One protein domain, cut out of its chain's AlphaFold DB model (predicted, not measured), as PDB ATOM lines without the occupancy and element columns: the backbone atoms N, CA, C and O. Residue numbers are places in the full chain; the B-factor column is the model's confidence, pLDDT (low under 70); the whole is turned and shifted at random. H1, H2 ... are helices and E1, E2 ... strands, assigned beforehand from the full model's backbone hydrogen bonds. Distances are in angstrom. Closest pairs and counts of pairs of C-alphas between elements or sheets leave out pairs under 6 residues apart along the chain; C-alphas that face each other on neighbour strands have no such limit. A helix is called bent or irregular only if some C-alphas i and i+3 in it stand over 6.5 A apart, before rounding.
ATOM      1  N   GLN A  10     277.875 260.366 403.837       86.06
ATOM      2  CA  GLN A  10     277.665 258.975 404.234       86.06
ATOM      3  C   GLN A  10     278.969 258.321 404.693       86.06
ATOM      4  O   GLN A  10     279.032 257.680 405.743       86.06
ATOM      5  N   ASN A  11     280.027 258.529 403.920       84.38
ATOM      6  CA  ASN A  11     281.369 258.079 404.219       84.38
ATOM      7  C   ASN A  11     281.841 258.751 405.516       84.38
ATOM      8  O   ASN A  11     282.247 258.039 406.436       84.38
ATOM      9  N   PHE A  12     281.692 260.081 405.652       86.12
ATOM     10  CA  PHE A  12     282.012 260.797 406.899       86.12
ATOM     11  C   PHE A  12     281.387 260.125 408.126       86.12
ATOM     12  O   PHE A  12     282.106 259.756 409.056       86.12
ATOM     13  N   VAL A  13     280.070 259.914 408.102       88.81
ATOM     14  CA  VAL A  13     279.337 259.257 409.190       88.81
ATOM     15  C   VAL A  13     279.815 257.821 409.405       88.81
ATOM     16  O   VAL A  13     279.962 257.393 410.547       88.81
ATOM     17  N   THR A  14     280.122 257.089 408.334       88.50
ATOM     18  CA  THR A  14     280.619 255.709 408.407       88.50
ATOM     19  C   THR A  14     281.956 255.619 409.142       88.50
ATOM     20  O   THR A  14     282.076 254.821 410.071       88.50
ATOM     21  N   GLU A  15     282.958 256.439 408.807       86.81
ATOM     22  CA  GLU A  15     284.229 256.400 409.553       86.81
ATOM     23  C   GLU A  15     284.116 257.042 410.935       86.81
ATOM     24  O   GLU A  15     284.772 256.589 411.870       86.81
ATOM     25  N   ALA A  16     283.273 258.063 411.109       90.06
ATOM     26  CA  ALA A  16     283.018 258.623 412.431       90.06
ATOM     27  C   ALA A  16     282.437 257.558 413.373       90.06
ATOM     28  O   ALA A  16     282.930 257.389 414.490       90.06
ATOM     29  N   ASN A  17     281.502 256.738 412.885       91.12
ATOM     30  CA  ASN A  17     280.987 255.585 413.617       91.12
ATOM     31  C   ASN A  17     282.086 254.554 413.924       91.12
ATOM     32  O   ASN A  17     282.136 254.061 415.052       91.12
ATOM     33  N   LYS A  18     283.011 254.277 412.988       90.44
ATOM     34  CA  LYS A  18     284.185 253.411 413.243       90.44
ATOM     35  C   LYS A  18     285.089 253.955 414.354       90.44
ATOM     36  O   LYS A  18     285.694 253.178 415.084       90.44
ATOM     37  N   LEU A  19     285.153 255.277 414.519       89.62
ATOM     38  CA  LEU A  19     285.862 255.941 415.619       89.62
ATOM     39  C   LEU A  19     285.015 256.123 416.887       89.62
ATOM     40  O   LEU A  19     285.421 256.860 417.786       89.62
ATOM     41  N   ASN A  20     283.850 255.472 416.981       92.62
ATOM     42  CA  ASN A  20     282.921 255.598 418.106       92.62
ATOM     43  C   ASN A  20     282.450 257.054 418.330       92.62
ATOM     44  O   ASN A  20     282.161 257.480 419.451       92.62
ATOM     45  N   ILE A  21     282.370 257.828 417.246       94.25
ATOM     46  CA  ILE A  21     281.764 259.156 417.184       94.25
ATOM     47  C   ILE A  21     280.368 258.965 416.586       94.25
ATOM     48  O   ILE A  21     280.187 259.062 415.377       94.25
ATOM     49  N   LYS A  22     279.389 258.627 417.432       95.44
ATOM     50  CA  LYS A  22     277.980 258.478 417.029       95.44
ATOM     51  C   LYS A  22     277.227 259.801 417.222       95.44
ATOM     52  O   LYS A  22     277.575 260.587 418.107       95.44
ATOM     53  N   TYR A  23     276.167 260.020 416.441       95.81
ATOM     54  CA  TYR A  23     275.333 261.228 416.524       95.81
ATOM     55  C   TYR A  23     274.818 261.481 417.946       95.81
ATOM     56  O   TYR A  23     275.007 262.567 418.491       95.81
ATOM     57  N   GLU A  24     274.243 260.459 418.582       95.94
ATOM     58  CA  GLU A  24     273.738 260.533 419.954       95.94
ATOM     59  C   GLU A  24     274.808 260.948 420.975       95.94
ATOM     60  O   GLU A  24     274.509 261.702 421.898       95.94
ATOM     61  N   TYR A  25     276.058 260.507 420.799       97.19
ATOM     62  CA  TYR A  25     277.152 260.833 421.718       97.19
ATOM     63  C   TYR A  25     277.592 262.280 421.536       97.19
ATOM     64  O   TYR A  25     277.890 262.966 422.511       97.19
ATOM     65  N   LEU A  26     277.606 262.755 420.289       96.38
ATOM     66  CA  LEU A  26     277.974 264.126 419.968       96.38
ATOM     67  C   LEU A  26     276.912 265.123 420.445       96.38
ATOM     68  O   LEU A  26     277.270 266.140 421.034       96.38
ATOM     69  N   VAL A  27     275.625 264.815 420.247       97.06
ATOM     70  CA  VAL A  27     274.505 265.612 420.780       97.06
ATOM     71  C   VAL A  27     274.595 265.690 422.299       97.06
ATOM     72  O   VAL A  27     274.585 266.783 422.858       97.06
ATOM     73  N   GLU A  28     274.746 264.545 422.965       97.69
ATOM     74  CA  GLU A  28     274.848 264.494 424.423       97.69
ATOM     75  C   GLU A  28     276.038 265.314 424.943       97.69
ATOM     76  O   GLU A  28     275.880 266.127 425.853       97.69
ATOM     77  N   ALA A  29     277.207 265.197 424.305       97.62
ATOM     78  CA  ALA A  29     278.375 266.002 424.646       97.62
ATOM     79  C   ALA A  29     278.113 267.508 424.472       97.62
ATOM     80  O   ALA A  29     278.450 268.311 425.345       97.62
ATOM     81  N   VAL A  30     277.484 267.919 423.370       97.38
ATOM     82  CA  VAL A  30     277.197 269.337 423.108       97.38
ATOM     83  C   VAL A  30     276.239 269.916 424.148       97.38
ATOM     84  O   VAL A  30     276.513 271.002 424.663       97.38
ATOM     85  N   GLU A  31     275.184 269.190 424.511       96.88
ATOM     86  CA  GLU A  31     274.207 269.630 425.516       96.88
ATOM     87  C   GLU A  31     274.792 269.672 426.942       96.88
ATOM     88  O   GLU A  31     274.454 270.548 427.749       96.88
ATOM     89  N   CYS A  32     275.702 268.748 427.266       97.19
ATOM     90  CA  CYS A  32     276.263 268.614 428.611       97.19
ATOM     91  C   CYS A  32     277.487 269.489 428.879       97.19
ATOM     92  O   CYS A  32     277.619 270.000 429.994       97.19
ATOM     93  N   ILE A  33     278.392 269.662 427.911       97.25
ATOM     94  CA  ILE A  33     279.668 270.378 428.118       97.25
ATOM     95  C   ILE A  33     279.881 271.556 427.154       97.25
ATOM     96  O   ILE A  33     280.816 272.340 427.336       97.25
ATOM     97  N   GLY A  34     278.998 271.732 426.165       96.50
ATOM     98  CA  GLY A  34     279.021 272.839 425.208       96.50
ATOM     99  C   GLY A  34     279.950 272.614 424.010       96.50
ATOM    100  O   GLY A  34     281.022 272.020 424.121       96.50
ATOM    101  N   LYS A  35     279.572 273.166 422.850       94.69
ATOM    102  CA  LYS A  35     280.260 272.984 421.552       94.69
ATOM    103  C   LYS A  35     281.759 273.283 421.593       94.69
ATOM    104  O   LYS A  35     282.557 272.551 421.015       94.69
ATOM    105  N   GLN A  36     282.151 274.354 422.287       93.06
ATOM    106  CA  GLN A  36     283.558 274.740 422.394       93.06
ATOM    107  C   GLN A  36     284.372 273.698 423.173       93.06
ATOM    108  O   GLN A  36     285.491 273.388 422.776       93.06
ATOM    109  N   SER A  37     283.819 273.129 424.245       95.19
ATOM    110  CA  SER A  37     284.475 272.062 425.006       95.19
ATOM    111  C   SER A  37     284.542 270.778 424.189       95.19
ATOM    112  O   SER A  37     285.615 270.196 424.079       95.19
ATOM    113  N   VAL A  38     283.442 270.402 423.524       95.81
ATOM    114  CA  VAL A  38     283.400 269.245 422.614       95.81
ATOM    115  C   VAL A  38     284.455 269.363 421.520       95.81
ATOM    116  O   VAL A  38     285.150 268.395 421.243       95.81
ATOM    117  N   SER A  39     284.653 270.553 420.941       92.94
ATOM    118  CA  SER A  39     285.662 270.758 419.895       92.94
ATOM    119  C   SER A  39     287.101 270.479 420.347       92.94
ATOM    120  O   SER A  39     287.930 270.103 419.523       92.94
ATOM    121  N   ARG A  40     287.390 270.596 421.653       93.00
ATOM    122  CA  ARG A  40     288.695 270.258 422.248       93.00
ATOM    123  C   ARG A  40     288.866 268.762 422.517       93.00
ATOM    124  O   ARG A  40     289.985 268.330 422.752       93.00
ATOM    125  N   LEU A  41     287.789 267.974 422.457       94.81
ATOM    126  CA  LEU A  41     287.850 266.516 422.593       94.81
ATOM    127  C   LEU A  41     288.343 265.822 421.313       94.81
ATOM    128  O   LEU A  41     288.449 264.593 421.284       94.81
ATOM    129  N   PHE A  42     288.677 266.580 420.269       92.50
ATOM    130  CA  PHE A  42     289.156 266.068 418.991       92.50
ATOM    131  C   PHE A  42     290.410 266.816 418.545       92.50
ATOM    132  O   PHE A  42     290.458 268.045 418.582       92.50
ATOM    133  N   ASN A  43     291.382 266.065 418.034       88.19
ATOM    134  CA  ASN A  43     292.546 266.608 417.348       88.19
ATOM    135  C   ASN A  43     292.225 266.765 415.859       88.19
ATOM    136  O   ASN A  43     291.722 265.830 415.223       88.19
ATOM    137  N   GLY A  44     292.528 267.934 415.293       80.69
ATOM    138  CA  GLY A  44     292.353 268.180 413.864       80.69
ATOM    139  C   GLY A  44     292.647 269.615 413.440       80.69
ATOM    140  O   GLY A  44     292.636 270.535 414.252       80.69
ATOM    141  N   ASN A  45     292.878 269.813 412.141       69.38
ATOM    142  CA  ASN A  45     293.182 271.134 411.589       69.38
ATOM    143  C   ASN A  45     291.901 271.856 411.149       69.38
ATOM    144  O   ASN A  45     291.091 271.323 410.385       69.38
ATOM    145  N   SER A  46     291.741 273.099 411.602       63.22
ATOM    146  CA  SER A  46     290.749 274.040 411.074       63.22
ATOM    147  C   SER A  46     291.219 274.633 409.740       63.22
ATOM    148  O   SER A  46     292.406 274.898 409.561       63.22
ATOM    149  N   ASN A  47     290.290 274.958 408.832       55.88
ATOM    150  CA  ASN A  47     290.596 275.641 407.562       55.88
ATOM    151  C   ASN A  47     291.243 277.032 407.755       55.88
ATOM    152  O   ASN A  47     291.681 277.635 406.781       55.88
ATOM    153  N   ARG A  48     291.267 277.575 408.983       52.34
ATOM    154  CA  ARG A  48     291.727 278.942 409.282       52.34
ATOM    155  C   ARG A  48     293.037 279.046 410.085       52.34
ATOM    156  O   ARG A  48     293.375 280.151 410.493       52.34
ATOM    157  N   GLY A  49     293.804 277.969 410.301       48.94
ATOM    158  CA  GLY A  49     295.155 278.119 410.874       48.94
ATOM    159  C   GLY A  49     295.805 276.865 411.466       48.94
ATOM    160  O   GLY A  49     295.161 275.839 411.638       48.94
ATOM    161  N   LYS A  50     297.095 276.999 411.815       52.66
ATOM    162  CA  LYS A  50     298.014 275.989 412.398       52.66
ATOM    163  C   LYS A  50     297.612 275.418 413.777       52.66
ATOM    164  O   LYS A  50     298.417 274.726 414.387       52.66
ATOM    165  N   GLN A  51     296.431 275.730 414.311       55.91
ATOM    166  CA  GLN A  51     296.021 275.235 415.629       55.91
ATOM    167  C   GLN A  51     295.397 273.841 415.517       55.91
ATOM    168  O   GLN A  51     294.459 273.640 414.749       55.91
ATOM    169  N   GLU A  52     295.900 272.909 416.330       65.50
ATOM    170  CA  GLU A  52     295.532 271.482 416.403       65.50
ATOM    171  C   GLU A  52     294.122 271.213 416.975       65.50
ATOM    172  O   GLU A  52     293.770 270.069 417.267       65.50
ATOM    173  N   SER A  53     293.304 272.254 417.148       66.56
ATOM    174  CA  SER A  53     291.971 272.181 417.748       66.56
ATOM    175  C   SER A  53     290.874 272.526 416.744       66.56
ATOM    176  O   SER A  53     290.961 273.529 416.026       66.56
ATOM    177  N   LEU A  54     289.785 271.756 416.758       83.50
ATOM    178  CA  LEU A  54     288.598 272.051 415.957       83.50
ATOM    179  C   LEU A  54     287.866 273.301 416.471       83.50
ATOM    180  O   LEU A  54     287.972 273.682 417.633       83.50
ATOM    181  N   SER A  55     287.086 273.944 415.598       86.44
ATOM    182  CA  SER A  55     286.202 275.046 415.997       86.44
ATOM    183  C   SER A  55     284.819 274.534 416.405       86.44
ATOM    184  O   SER A  55     284.360 273.514 415.889       86.44
ATOM    185  N   ALA A  56     284.096 275.286 417.239       88.75
ATOM    186  CA  ALA A  56     282.697 274.985 417.566       88.75
ATOM    187  C   ALA A  56     281.802 274.868 416.312       88.75
ATOM    188  O   ALA A  56     280.983 273.959 416.229       88.75
ATOM    189  N   ALA A  57     282.029 275.708 415.294       87.12
ATOM    190  CA  ALA A  57     281.321 275.629 414.010       87.12
ATOM    191  C   ALA A  57     281.564 274.299 413.269       87.12
ATOM    192  O   ALA A  57     280.731 273.847 412.492       87.12
ATOM    193  N   THR A  58     282.703 273.648 413.518       86.94
ATOM    194  CA  THR A  58     282.986 272.318 412.959       86.94
ATOM    195  C   THR A  58     282.077 271.262 413.577       86.94
ATOM    196  O   THR A  58     281.564 270.414 412.855       86.94
ATOM    197  N   ILE A  59     281.844 271.345 414.889       91.44
ATOM    198  CA  ILE A  59     280.931 270.442 415.598       91.44
ATOM    199  C   ILE A  59     279.490 270.636 415.112       91.44
ATOM    200  O   ILE A  59     278.787 269.652 414.902       91.44
ATOM    201  N   ASP A  60     279.074 271.878 414.851       89.88
ATOM    202  CA  ASP A  60     277.756 272.163 414.265       89.88
ATOM    203  C   ASP A  60     277.586 271.536 412.884       89.88
ATOM    204  O   ASP A  60     276.586 270.866 412.625       89.88
ATOM    205  N   ASN A  61     278.594 271.684 412.024       88.06
ATOM    206  CA  ASN A  61     278.577 271.043 410.715       88.06
ATOM    207  C   ASN A  61     278.476 269.521 410.843       88.06
ATOM    208  O   ASN A  61     277.706 268.916 410.111       88.06
ATOM    209  N   TRP A  62     279.182 268.897 411.793       90.00
ATOM    210  CA  TRP A  62     279.064 267.454 412.008       90.00
ATOM    211  C   TRP A  62     277.667 267.046 412.445       90.00
ATOM    212  O   TRP A  62     277.132 266.092 411.892       90.00
ATOM    213  N   LEU A  63     277.060 267.755 413.402       92.94
ATOM    214  CA  LEU A  63     275.694 267.467 413.842       92.94
ATOM    215  C   LEU A  63     274.705 267.540 412.675       92.94
ATOM    216  O   LEU A  63     273.869 266.648 412.532       92.94
ATOM    217  N   LEU A  64     274.840 268.552 411.814       90.56
ATOM    218  CA  LEU A  64     274.046 268.676 410.592       90.56
ATOM    219  C   LEU A  64     274.299 267.518 409.623       90.56
ATOM    220  O   LEU A  64     273.344 266.940 409.120       90.56
ATOM    221  N   THR A  65     275.558 267.140 409.397       88.62
ATOM    222  CA  THR A  65     275.924 266.028 408.509       88.62
ATOM    223  C   THR A  65     275.398 264.686 409.023       88.62
ATOM    224  O   THR A  65     274.817 263.927 408.252       88.62
ATOM    225  N   PHE A  66     275.537 264.395 410.321       92.19
ATOM    226  CA  PHE A  66     274.963 263.196 410.936       92.19
ATOM    227  C   PHE A  66     273.447 263.167 410.785       92.19
ATOM    228  O   PHE A  66     272.894 262.155 410.361       92.19
ATOM    229  N   LYS A  67     272.780 264.277 411.116       92.62
ATOM    230  CA  LYS A  67     271.328 264.392 411.004       92.62
ATOM    231  C   LYS A  67     270.867 264.186 409.560       92.62
ATOM    232  O   LYS A  67     269.968 263.388 409.329       92.62
ATOM    233  N   PHE A  68     271.540 264.823 408.604       90.44
ATOM    234  CA  PHE A  68     271.267 264.665 407.180       90.44
ATOM    235  C   PHE A  68     271.364 263.203 406.737       90.44
ATOM    236  O   PHE A  68     270.441 262.705 406.104       90.44
ATOM    237  N   VAL A  69     272.436 262.500 407.109       89.94
ATOM    238  CA  VAL A  69     272.633 261.081 406.768       89.94
ATOM    239  C   VAL A  69     271.577 260.178 407.413       89.94
ATOM    240  O   VAL A  69     271.075 259.269 406.758       89.94
ATOM    241  N   ILE A  70     271.207 260.431 408.672       89.44
ATOM    242  CA  ILE A  70     270.145 259.680 409.364       89.44
ATOM    243  C   ILE A  70     268.797 259.869 408.658       89.44
ATOM    244  O   ILE A  70     268.051 258.907 408.493       89.44
ATOM    245  N   GLU A  71     268.487 261.094 408.236       91.44
ATOM    246  CA  GLU A  71     267.235 261.432 407.550       91.44
ATOM    247  C   GLU A  71     267.228 260.979 406.079       91.44
ATOM    248  O   GLU A  71     266.162 260.765 405.506       91.44
ATOM    249  N   ASN A  72     268.404 260.791 405.470       90.75
ATOM    250  CA  ASN A  72     268.564 260.501 404.045       90.75
ATOM    251  C   ASN A  72     269.525 259.319 403.781       90.75
ATOM    252  O   ASN A  72     270.490 259.474 403.032       90.75
ATOM    253  N   PRO A  73     269.264 258.107 404.311       87.56
ATOM    254  CA  PRO A  73     270.213 256.983 404.264       87.56
ATOM    255  C   PRO A  73     270.524 256.469 402.848       87.56
ATOM    256  O   PRO A  73     271.513 255.772 402.647       87.56
ATOM    257  N   ASN A  74     269.675 256.799 401.868       86.62
ATOM    258  CA  ASN A  74     269.830 256.395 400.467       86.62
ATOM    259  C   ASN A  74     270.362 257.526 399.569       86.62
ATOM    260  O   ASN A  74     270.468 257.338 398.358       86.62
ATOM    261  N   HIS A  75     270.630 258.714 400.119       82.00
ATOM    262  CA  HIS A  75     271.070 259.855 399.325       82.00
ATOM    263  C   HIS A  75     272.586 259.812 399.119       82.00
ATOM    264  O   HIS A  75     273.363 259.878 400.071       82.00
ATOM    265  N   VAL A  76     273.002 259.712 397.857       75.31
ATOM    266  CA  VAL A  76     274.411 259.781 397.466       75.31
ATOM    267  C   VAL A  76     274.716 261.223 397.087       75.31
ATOM    268  O   VAL A  76     274.421 261.659 395.978       75.31
ATOM    269  N   ASP A  77     275.265 261.966 398.040       67.12
ATOM    270  CA  ASP A  77     275.795 263.304 397.789       67.12
ATOM    271  C   ASP A  77     277.125 263.180 397.026       67.12
ATOM    272  O   ASP A  77     278.007 262.411 397.421       67.12
ATOM    273  N   ASN A  78     277.237 263.897 395.909       64.56
ATOM    274  CA  ASN A  78     278.415 263.908 395.042       64.56
ATOM    275  C   ASN A  78     279.270 265.173 395.233       64.56
ATOM    276  O   ASN A  78     280.252 265.352 394.505       64.56
ATOM    277  N   ASP A  79     278.917 266.054 396.174       61.25
ATOM    278  CA  ASP A  79     279.692 267.260 396.441       61.25
ATOM    279  C   ASP A  79     281.067 266.910 397.016       61.25
ATOM    280  O   ASP A  79     281.209 266.168 397.989       61.25
ATOM    281  N   MET A  80     282.115 267.494 396.424       52.59
ATOM    282  CA  MET A  80     283.490 267.336 396.896       52.59
ATOM    283  C   MET A  80     283.663 267.995 398.271       52.59
ATOM    284  O   MET A  80     284.068 269.153 398.391       52.59
ATOM    285  N   TYR A  81     283.372 267.245 399.330       51.66
ATOM    286  CA  TYR A  81     283.548 267.704 400.699       51.66
ATOM    287  C   TYR A  81     285.042 267.886 401.013       51.66
ATOM    288  O   TYR A  81     285.848 266.957 400.904       51.66
ATOM    289  N   GLN A  82     285.443 269.100 401.399       53.56
ATOM    290  CA  GLN A  82     286.843 269.387 401.711       53.56
ATOM    291  C   GLN A  82     287.250 268.807 403.074       53.56
ATOM    292  O   GLN A  82     286.615 269.021 404.106       53.56
ATOM    293  N   VAL A  83     288.352 268.060 403.043       52.97
ATOM    294  CA  VAL A  83     288.798 267.105 404.063       52.97
ATOM    295  C   VAL A  83     289.323 267.776 405.334       52.97
ATOM    296  O   VAL A  83     290.091 268.736 405.271       52.97
ATOM    297  N   ARG A  84     289.031 267.178 406.499       62.06
ATOM    298  CA  ARG A  84     289.737 267.443 407.764       62.06
ATOM    299  C   ARG A  84     290.194 266.131 408.399       62.06
ATOM    300  O   ARG A  84     289.400 265.205 408.523       62.06
ATOM    301  N   ARG A  85     291.470 266.048 408.801       72.19
ATOM    302  CA  ARG A  85     291.962 264.950 409.651       72.19
ATOM    303  C   ARG A  85     291.335 265.111 411.027       72.19
ATOM    304  O   ARG A  85     291.508 266.161 411.641       72.19
ATOM    305  N   ILE A  86     290.610 264.091 411.468       79.19
ATOM    306  CA  ILE A  86     289.902 264.089 412.745       79.19
ATOM    307  C   ILE A  86     290.315 262.848 413.515       79.19
ATOM    308  O   ILE A  86     290.273 261.734 412.984       79.19
ATOM    309  N   GLN A  87     290.686 263.050 414.773       88.62
ATOM    310  CA  GLN A  87     290.997 261.973 415.696       88.62
ATOM    311  C   GLN A  87     290.389 262.283 417.071       88.62
ATOM    312  O   GLN A  87     290.679 263.348 417.622       88.62
ATOM    313  N   PRO A  88     289.559 261.394 417.644       92.25
ATOM    314  CA  PRO A  88     289.097 261.553 419.015       92.25
ATOM    315  C   PRO A  88     290.283 261.477 419.979       92.25
ATOM    316  O   PRO A  88     291.187 260.653 419.816       92.25
ATOM    317  N   THR A  89     290.277 262.350 420.978       94.69
ATOM    318  CA  THR A  89     291.250 262.325 422.078       94.69
ATOM    319  C   THR A  89     290.923 261.204 423.068       94.69
ATOM    320  O   THR A  89     289.850 260.602 423.028       94.69
ATOM    321  N   GLU A  90     291.828 260.936 424.007       95.88
ATOM    322  CA  GLU A  90     291.537 260.048 425.139       95.88
ATOM    323  C   GLU A  90     290.339 260.548 425.961       95.88
ATOM    324  O   GLU A  90     289.452 259.763 426.286       95.88
ATOM    325  N   GLN A  91     290.236 261.866 426.159       95.94
ATOM    326  CA  GLN A  91     289.124 262.501 426.872       95.94
ATOM    327  C   GLN A  91     287.768 262.251 426.196       95.94
ATOM    328  O   GLN A  91     286.766 262.061 426.883       95.94
ATOM    329  N   TRP A  92     287.711 262.200 424.856       96.44
ATOM    330  CA  TRP A  92     286.493 261.784 424.148       96.44
ATOM    331  C   TRP A  92     286.098 260.355 424.520       96.44
ATOM    332  O   TRP A  92     284.940 260.083 424.830       96.44
ATOM    333  N   ASN A  93     287.061 259.435 424.521       96.31
ATOM    334  CA  ASN A  93     286.796 258.033 424.825       96.31
ATOM    335  C   ASN A  93     286.360 257.839 426.282       96.31
ATOM    336  O   ASN A  93     285.453 257.051 426.546       96.31
ATOM    337  N   GLU A  94     286.964 258.567 427.222       97.31
ATOM    338  CA  GLU A  94     286.535 258.598 428.624       97.31
ATOM    339  C   GLU A  94     285.120 259.158 428.775       97.31
ATOM    340  O   GLU A  94     284.294 258.560 429.464       97.31
ATOM    341  N   TYR A  95     284.804 260.246 428.066       97.31
ATOM    342  CA  TYR A  95     283.460 260.813 428.043       97.31
ATOM    343  C   TYR A  95     282.430 259.808 427.513       97.31
ATOM    344  O   TYR A  95     281.395 259.583 428.141       97.31
ATOM    345  N   VAL A  96     282.722 259.128 426.399       96.88
ATOM    346  CA  VAL A  96     281.811 258.116 425.844       96.88
ATOM    347  C   VAL A  96     281.639 256.926 426.799       96.88
ATOM    348  O   VAL A  96     280.526 256.421 426.954       96.88
ATOM    349  N   LYS A  97     282.703 256.489 427.485       97.00
ATOM    350  CA  LYS A  97     282.602 255.456 428.533       97.00
ATOM    351  C   LYS A  97     281.696 255.906 429.680       97.00
ATOM    352  O   LYS A  97     280.880 255.116 430.150       97.00
ATOM    353  N   LEU A  98     281.812 257.165 430.102       97.06
ATOM    354  CA  LEU A  98     281.001 257.739 431.173       97.06
ATOM    355  C   LEU A  98     279.509 257.749 430.819       97.06
ATOM    356  O   LEU A  98     278.698 257.291 431.619       97.06
ATOM    357  N   ILE A  99     279.131 258.226 429.626       96.56
ATOM    358  CA  ILE A  99     277.710 258.345 429.244       96.56
ATOM    359  C   ILE A  99     277.041 256.993 428.967       96.56
ATOM    360  O   ILE A  99     275.825 256.872 429.110       96.56
ATOM    361  N   LYS A 100     277.821 255.967 428.601       95.56
ATOM    362  CA  LYS A 100     277.323 254.597 428.407       95.56
ATOM    363  C   LYS A 100     276.958 253.896 429.714       95.56
ATOM    364  O   LYS A 100     276.229 252.913 429.661       95.56
ATOM    365  N   LYS A 101     277.440 254.370 430.866       95.75
ATOM    366  CA  LYS A 101     277.129 253.780 432.172       95.75
ATOM    367  C   LYS A 101     275.774 254.300 432.681       95.75
ATOM    368  O   LYS A 101     275.662 255.509 432.908       95.75
ATOM    369  N   PRO A 102     274.770 253.428 432.900       95.00
ATOM    370  CA  PRO A 102     273.501 253.834 433.492       95.00
ATOM    371  C   PRO A 102     273.686 254.457 434.873       95.00
ATOM    372  O   PRO A 102     274.543 254.033 435.656       95.00
ATOM    373  N   ILE A 103     272.876 255.471 435.168       93.25
ATOM    374  CA  ILE A 103     272.857 256.120 436.480       93.25
ATOM    375  C   ILE A 103     271.787 255.425 437.332       93.25
ATOM    376  O   ILE A 103     270.629 255.405 436.915       93.25
ATOM    377  N   PRO A 104     272.136 254.865 438.508       94.88
ATOM    378  CA  PRO A 104     271.170 254.219 439.392       94.88
ATOM    379  C   PRO A 104     269.994 255.131 439.757       94.88
ATOM    380  O   PRO A 104     270.177 256.314 440.069       94.88
ATOM    381  N   VAL A 105     268.787 254.566 439.764       87.75
ATOM    382  CA  VAL A 105     267.533 255.296 440.020       87.75
ATOM    383  C   VAL A 105     267.531 255.930 441.414       87.75
ATOM    384  O   VAL A 105     267.001 257.024 441.601       87.75
ATOM    385  N   GLU A 106     268.187 255.302 442.389       92.25
ATOM    386  CA  GLU A 106     268.340 255.827 443.747       92.25
ATOM    387  C   GLU A 106     269.137 257.135 443.759       92.25
ATOM    388  O   GLU A 106     268.805 258.062 444.499       92.25
ATOM    389  N   ILE A 107     270.167 257.241 442.912       95.19
ATOM    390  CA  ILE A 107     270.977 258.457 442.789       95.19
ATOM    391  C   ILE A 107     270.147 259.573 442.154       95.19
ATOM    392  O   ILE A 107     270.120 260.684 442.685       95.19
ATOM    393  N   ILE A 108     269.420 259.270 441.075       93.81
ATOM    394  CA  ILE A 108     268.552 260.235 440.382       93.81
ATOM    395  C   ILE A 108     267.479 260.768 441.342       93.81
ATOM    396  O   ILE A 108     267.286 261.978 441.468       93.81
ATOM    397  N   ASN A 109     266.829 259.873 442.093       90.31
ATOM    398  CA  ASN A 109     265.807 260.234 443.074       90.31
ATOM    399  C   ASN A 109     266.337 261.133 444.197       90.31
ATOM    400  O   ASN A 109     265.571 261.926 444.750       90.31
ATOM    401  N   ASN A 110     267.628 261.043 444.519       95.06
ATOM    402  CA  ASN A 110     268.260 261.883 445.530       95.06
ATOM    403  C   ASN A 110     268.568 263.303 445.031       95.06
ATOM    404  O   ASN A 110     268.645 264.216 445.855       95.06
ATOM    405  N   TRP A 111     268.687 263.538 443.718       96.19
ATOM    406  CA  TRP A 111     269.022 264.860 443.169       96.19
ATOM    407  C   TRP A 111     268.021 265.953 443.551       96.19
ATOM    408  O   TRP A 111     268.431 267.077 443.835       96.19
ATOM    409  N   LYS A 112     266.728 265.618 443.665       94.25
ATOM    410  CA  LYS A 112     265.669 266.563 444.076       94.25
ATOM    411  C   LYS A 112     265.846 267.112 445.498       94.25
ATOM    412  O   LYS A 112     265.225 268.105 445.864       94.25
ATOM    413  N   HIS A 113     266.668 266.448 446.310       95.25
ATOM    414  CA  HIS A 113     266.955 266.824 447.693       95.25
ATOM    415  C   HIS A 113     268.310 267.523 447.852       95.25
ATOM    416  O   HIS A 113     268.649 267.972 448.949       95.25
ATOM    417  N   LEU A 114     269.102 267.623 446.780       93.94
ATOM    418  CA  LEU A 114     270.390 268.296 446.819       93.94
ATOM    419  C   LEU A 114     270.208 269.809 446.747       93.94
ATOM    420  O   LEU A 114     269.376 270.340 446.014       93.94
ATOM    421  N   ASN A 115     271.046 270.527 447.493       95.56
ATOM    422  CA  ASN A 115     271.180 271.958 447.274       95.56
ATOM    423  C   ASN A 115     271.900 272.218 445.941       95.56
ATOM    424  O   ASN A 115     272.566 271.347 445.387       95.56
ATOM    425  N   ARG A 116     271.805 273.454 445.454       92.56
ATOM    426  CA  ARG A 116     272.340 273.869 444.150       92.56
ATOM    427  C   ARG A 116     273.825 273.565 443.941       92.56
ATOM    428  O   ARG A 116     274.212 273.193 442.841       92.56
ATOM    429  N   VAL A 117     274.645 273.713 444.982       93.25
ATOM    430  CA  VAL A 117     276.092 273.454 444.898       93.25
ATOM    431  C   VAL A 117     276.344 271.960 444.730       93.25
ATOM    432  O   VAL A 117     276.985 271.561 443.764       93.25
ATOM    433  N   LYS A 118     275.745 271.141 445.602       96.38
ATOM    434  CA  LYS A 118     275.856 269.677 445.551       96.38
ATOM    435  C   LYS A 118     275.261 269.092 444.270       96.38
ATOM    436  O   LYS A 118     275.787 268.120 443.747       96.38
ATOM    437  N   LEU A 119     274.181 269.685 443.757       95.56
ATOM    438  CA  LEU A 119     273.591 269.298 442.478       95.56
ATOM    439  C   LEU A 119     274.550 269.589 441.315       95.56
ATOM    440  O   LEU A 119     274.678 268.765 440.418       95.56
ATOM    441  N   GLY A 120     275.262 270.721 441.356       96.56
ATOM    442  CA  GLY A 120     276.344 271.031 440.420       96.56
ATOM    443  C   GLY A 120     277.488 270.019 440.475       96.56
ATOM    444  O   GLY A 120     277.948 269.576 439.428       96.56
ATOM    445  N   ASP A 121     277.901 269.612 441.676       96.62
ATOM    446  CA  ASP A 121     278.962 268.613 441.864       96.62
ATOM    447  C   ASP A 121     278.539 267.221 441.346       96.62
ATOM    448  O   ASP A 121     279.334 266.517 440.722       96.62
ATOM    449  N   GLU A 122     277.277 266.824 441.552       97.50
ATOM    450  CA  GLU A 122     276.731 265.592 440.963       97.50
ATOM    451  C   GLU A 122     276.607 265.689 439.436       97.50
ATOM    452  O   GLU A 122     276.975 264.747 438.738       97.50
ATOM    453  N   ALA A 123     276.150 266.822 438.893       97.38
ATOM    454  CA  ALA A 123     276.106 267.046 437.447       97.38
ATOM    455  C   ALA A 123     277.497 266.874 436.813       97.38
ATOM    456  O   ALA A 123     277.647 266.165 435.816       97.38
ATOM    457  N   GLU A 124     278.523 267.451 437.443       97.38
ATOM    458  CA  GLU A 124     279.918 267.351 437.017       97.38
ATOM    459  C   GLU A 124     280.419 265.900 437.033       97.38
ATOM    460  O   GLU A 124     280.998 265.442 436.045       97.38
ATOM    461  N   ARG A 125     280.104 265.134 438.090       97.31
ATOM    462  CA  ARG A 125     280.442 263.701 438.197       97.31
ATOM    463  C   ARG A 125     279.890 262.874 437.033       97.31
ATOM    464  O   ARG A 125     280.529 261.911 436.614       97.31
ATOM    465  N   TYR A 126     278.728 263.246 436.502       97.00
ATOM    466  CA  TYR A 126     278.100 262.569 435.367       97.00
ATOM    467  C   TYR A 126     278.379 263.243 434.017       97.00
ATOM    468  O   TYR A 126     277.721 262.925 433.023       97.00
ATOM    469  N   GLY A 127     279.389 264.114 433.946       95.88
ATOM    470  CA  GLY A 127     279.901 264.674 432.696       95.88
ATOM    471  C   GLY A 127     279.132 265.890 432.187       95.88
ATOM    472  O   GLY A 127     279.219 266.205 431.003       95.88
ATOM    473  N   MET A 128     278.367 266.570 433.041       97.31
ATOM    474  CA  MET A 128     277.681 267.815 432.710       97.31
ATOM    475  C   MET A 128     278.401 268.996 433.362       97.31
ATOM    476  O   MET A 128     278.400 269.144 434.578       97.31
ATOM    477  N   THR A 129     279.003 269.860 432.548       96.25
ATOM    478  CA  THR A 129     279.774 271.029 433.016       96.25
ATOM    479  C   THR A 129     279.204 272.354 432.510       96.25
ATOM    480  O   THR A 129     279.522 273.426 433.032       96.25
ATOM    481  N   LEU A 130     278.299 272.319 431.527       92.44
ATOM    482  CA  LEU A 130     277.723 273.512 430.924       92.44
ATOM    483  C   LEU A 130     276.752 274.211 431.884       92.44
ATOM    484  O   LEU A 130     275.620 273.772 432.099       92.44
ATOM    485  N   GLY A 131     277.175 275.358 432.418       88.38
ATOM    486  CA  GLY A 131     276.329 276.242 433.224       88.38
ATOM    487  C   GLY A 131     276.131 275.806 434.680       88.38
ATOM    488  O   GLY A 131     275.393 276.476 435.393       88.38
ATOM    489  N   ILE A 132     276.813 274.757 435.157       92.38
ATOM    490  CA  ILE A 132     276.638 274.218 436.523       92.38
ATOM    491  C   ILE A 132     277.081 275.174 437.646       92.38
ATOM    492  O   ILE A 132     276.699 274.996 438.797       92.38
ATOM    493  N   ARG A 133     277.884 276.201 437.332       88.06
ATOM    494  CA  ARG A 133     278.312 277.247 438.284       88.06
ATOM    495  C   ARG A 133     277.690 278.618 437.996       88.06
ATOM    496  O   ARG A 133     277.981 279.585 438.691       88.06
ATOM    497  N   ASN A 134     276.841 278.732 436.973       90.88
ATOM    498  CA  ASN A 134     276.190 279.993 436.628       90.88
ATOM    499  C   ASN A 134     274.904 280.158 437.451       90.88
ATOM    500  O   ASN A 134     273.999 279.337 437.356       90.88
ATOM    501  N   SER A 135     274.790 281.244 438.217       84.06
ATOM    502  CA  SER A 135     273.669 281.465 439.143       84.06
ATOM    503  C   SER A 135     272.282 281.412 438.490       84.06
ATOM    504  O   SER A 135     271.330 280.990 439.145       84.06
ATOM    505  N   LYS A 136     272.162 281.793 437.209       87.00
ATOM    506  CA  LYS A 136     270.913 281.712 436.438       87.00
ATOM    507  C   LYS A 136     270.672 280.306 435.893       87.00
ATOM    508  O   LYS A 136     269.581 279.778 436.059       87.00
ATOM    509  N   ALA A 137     271.679 279.681 435.280       81.12
ATOM    510  CA  ALA A 137     271.528 278.350 434.677       81.12
ATOM    511  C   ALA A 137     271.377 277.226 435.718       81.12
ATOM    512  O   ALA A 137     270.800 276.184 435.427       81.12
ATOM    513  N   VAL A 138     271.850 277.446 436.945       86.38
ATOM    514  CA  VAL A 138     271.676 276.514 438.065       86.38
ATOM    515  C   VAL A 138     270.208 276.391 438.495       86.38
ATOM    516  O   VAL A 138     269.828 275.371 439.065       86.38
ATOM    517  N   LEU A 139     269.362 277.386 438.194       87.12
ATOM    518  CA  LEU A 139     267.922 277.320 438.474       87.12
ATOM    519  C   LEU A 139     267.230 276.187 437.710       87.12
ATOM    520  O   LEU A 139     266.288 275.610 438.236       87.12
ATOM    521  N   THR A 140     267.722 275.860 436.515       93.94
ATOM    522  CA  THR A 140     267.172 274.817 435.634       93.94
ATOM    523  C   THR A 140     268.064 273.575 435.576       93.94
ATOM    524  O   THR A 140     267.881 272.710 434.721       93.94
ATOM    525  N   LEU A 141     269.064 273.468 436.462       94.38
ATOM    526  CA  LEU A 141     270.039 272.377 436.417       94.38
ATOM    527  C   LEU A 141     269.390 271.010 436.655       94.38
ATOM    528  O   LEU A 141     269.722 270.068 435.948       94.38
ATOM    529  N   TYR A 142     268.457 270.915 437.606       95.06
ATOM    530  CA  TYR A 142     267.734 269.669 437.870       95.06
ATOM    531  C   TYR A 142     266.997 269.186 436.615       95.06
ATOM    532  O   TYR A 142     267.212 268.056 436.184       95.06
ATOM    533  N   ASP A 143     266.216 270.061 435.977       93.81
ATOM    534  CA  ASP A 143     265.450 269.717 434.776       93.81
ATOM    535  C   ASP A 143     266.373 269.280 433.632       93.81
ATOM    536  O   ASP A 143     266.163 268.237 433.019       93.81
ATOM    537  N   ARG A 144     267.478 270.005 433.417       96.19
ATOM    538  CA  ARG A 144     268.485 269.641 432.408       96.19
ATOM    539  C   ARG A 144     269.166 268.300 432.702       96.19
ATOM    540  O   ARG A 144     269.510 267.581 431.765       96.19
ATOM    541  N   MET A 145     269.370 267.949 433.975       97.06
ATOM    542  CA  MET A 145     269.876 266.628 434.365       97.06
ATOM    543  C   MET A 145     268.839 265.528 434.107       97.06
ATOM    544  O   MET A 145     269.214 264.441 433.681       97.06
ATOM    545  N   ILE A 146     267.544 265.791 434.295       95.56
ATOM    546  CA  ILE A 146     266.486 264.843 433.918       95.56
ATOM    547  C   ILE A 146     266.422 264.672 432.393       95.56
ATOM    548  O   ILE A 146     266.373 263.547 431.902       95.56
ATOM    549  N   GLU A 147     266.519 265.754 431.621       94.00
ATOM    550  CA  GLU A 147     266.615 265.680 430.156       94.00
ATOM    551  C   GLU A 147     267.851 264.893 429.693       94.00
ATOM    552  O   GLU A 147     267.771 264.114 428.741       94.00
ATOM    553  N   MET A 148     268.983 265.057 430.386       97.00
ATOM    554  CA  MET A 148     270.198 264.267 430.173       97.00
ATOM    555  C   MET A 148     269.935 262.768 430.374       97.00
ATOM    556  O   MET A 148     270.316 261.973 429.516       97.00
ATOM    557  N   ILE A 149     269.233 262.369 431.444       96.56
ATOM    558  CA  ILE A 149     268.822 260.968 431.649       96.56
ATOM    559  C   ILE A 149     267.968 260.478 430.478       96.56
ATOM    560  O   ILE A 149     268.251 259.420 429.920       96.56
ATOM    561  N   THR A 150     266.975 261.258 430.050       91.75
ATOM    562  CA  THR A 150     266.094 260.900 428.928       91.75
ATOM    563  C   THR A 150     266.869 260.690 427.625       91.75
ATOM    564  O   THR A 150     266.580 259.760 426.868       91.75
ATOM    565  N   ARG A 151     267.882 261.522 427.345       95.06
ATOM    566  CA  ARG A 151     268.758 261.335 426.176       95.06
ATOM    567  C   ARG A 151     269.631 260.089 426.316       95.06
ATOM    568  O   ARG A 151     269.720 259.313 425.364       95.06
ATOM    569  N   ARG A 152     270.232 259.864 427.488       96.62
ATOM    570  CA  ARG A 152     271.099 258.700 427.743       96.62
ATOM    571  C   ARG A 152     270.351 257.375 427.792       96.62
ATOM    572  O   ARG A 152     270.921 256.379 427.370       96.62
ATOM    573  N   ALA A 153     269.078 257.353 428.178       91.69
ATOM    574  CA  ALA A 153     268.253 256.146 428.109       91.69
ATOM    575  C   ALA A 153     268.227 255.548 426.690       91.69
ATOM    576  O   ALA A 153     268.341 254.339 426.519       91.69
ATOM    577  N   LYS A 154     268.210 256.393 425.648       91.69
ATOM    578  CA  LYS A 154     268.313 255.939 424.247       91.69
ATOM    579  C   LYS A 154     269.672 255.314 423.923       91.69
ATOM    580  O   LYS A 154     269.755 254.458 423.050       91.69
ATOM    581  N   ILE A 155     270.733 255.757 424.597       92.62
ATOM    582  CA  ILE A 155     272.075 255.181 424.471       92.62
ATOM    583  C   ILE A 155     272.122 253.823 425.180       92.62
ATOM    584  O   ILE A 155     272.635 252.871 424.602       92.62
ATOM    585  N   TRP A 156     271.571 253.722 426.393       90.94
ATOM    586  CA  TRP A 156     271.578 252.492 427.192       90.94
ATOM    587  C   TRP A 156     270.746 251.380 426.554       90.94
ATOM    588  O   TRP A 156     271.262 250.282 426.388       90.94
ATOM    589  N   ASN A 157     269.540 251.687 426.068       82.75
ATOM    590  CA  ASN A 157     268.688 250.698 425.402       82.75
ATOM    591  C   ASN A 157     269.337 250.150 424.120       82.75
ATOM    592  O   ASN A 157     269.202 248.972 423.813       82.75
ATOM    593  N   LYS A 158     270.084 250.984 423.378       71.12
ATOM    594  CA  LYS A 158     270.861 250.507 422.222       71.12
ATOM    595  C   LYS A 158     271.986 249.567 422.643       71.12
ATOM    596  O   LYS A 158     272.240 248.594 421.946       71.12
TER     597      LYS A 158
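This is residues 10 to 158 of the 520 residues of the protein "Bro-N domain-containing protein" of viral metagenome (UniProt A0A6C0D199). This is a helical body of two lobes: H1, H3, H4 and the small strand pair E1 and E2 make one, H6, H7 and the first part of H8 the other, with H2 and H5 in the middle between them. A long loop, residues 72 to 85, arcs round the end of the first lobe from H4 to E2. The printed part has 149 residues, with eight named helices and two named strands in the order H1 H2 H3 E1 H4 E2 H5 H6 H7 H8; the sheet, E1 - E2, is antiparallel, and the class is mostly helix. The whole is compact, with a radius of gyration of the C-alphas of 16.9 A, and only just elongated, spanning 54 by 35 by 26 A.

Start at H1, residues 10 to 18, which touches H4, residues 56 to 71, through residues 65 to 69 of H4 alone; the closest C-alphas, of Gln 10 and Val 69, are 6.0 A apart. H2, residues 23 to 33, touches H4 at Tyr 23 and Phe 66, the closest C-alphas, 5.9 A, opposite ways at a shallow tilt of 33 degrees, only just short of steep. H3, residues 35 to 40, touches H4 at Gln 36 and Ala 56, the closest C-alphas, 4.9 A, about perpendicular at 75 degrees. Look next at E1, residues 42 to 44, and E2, residues 86 to 88: they are antiparallel at 157 degrees, with N 43 and O 87 within hydrogen-bond range at 2.8 A. H8, residues 137 to 158, touches H2 with residues 148 to 155 alone, opposite ways at a shallow tilt of 20 degrees; the closest C-alphas, of Glu 28 and Arg 151, are 7.1 A apart. H5, residues 90 to 100, touches H8 at Lys 100 and Trp 156, the closest C-alphas, 6.2 A. H7, residues 116 to 125, touches H8 at Arg 116 and Val 138, the closest C-alphas, 6.7 A. H6, residues 105 to 111, is close to H7 but not clearly touching, with the closest C-alphas, of Trp 111 and Leu 119, 6.4 A apart. Every O i to N i+4 pair is within hydrogen-bond range in H1, H2, H4, H5, H6 and H7, against 1 of 2 in H3 and 13 of 18 in H8.

Find C-alpha 10 at (277.665, 258.975, 404.234), where H1 begins. H4 runs 22.9 A from C-alpha 56 at (282.697, 274.985, 417.566). H8 runs 30.5 A to C-alpha 158 at (270.861, 250.507, 422.222); it has a kink of 40 degrees near residue 144 and is irregular, with C-alphas 139 and 142 7.7 A apart.

The two C-alphas farthest apart are those of Asn 78 and His 113, 54.0 A. The printed part has no cut; the links E1 to H4, H4 to E2 and H7 to H8 are long. The mean pLDDT of the printed part is 88.3, and residues 45 to 53 and 77 to 84 are under 70.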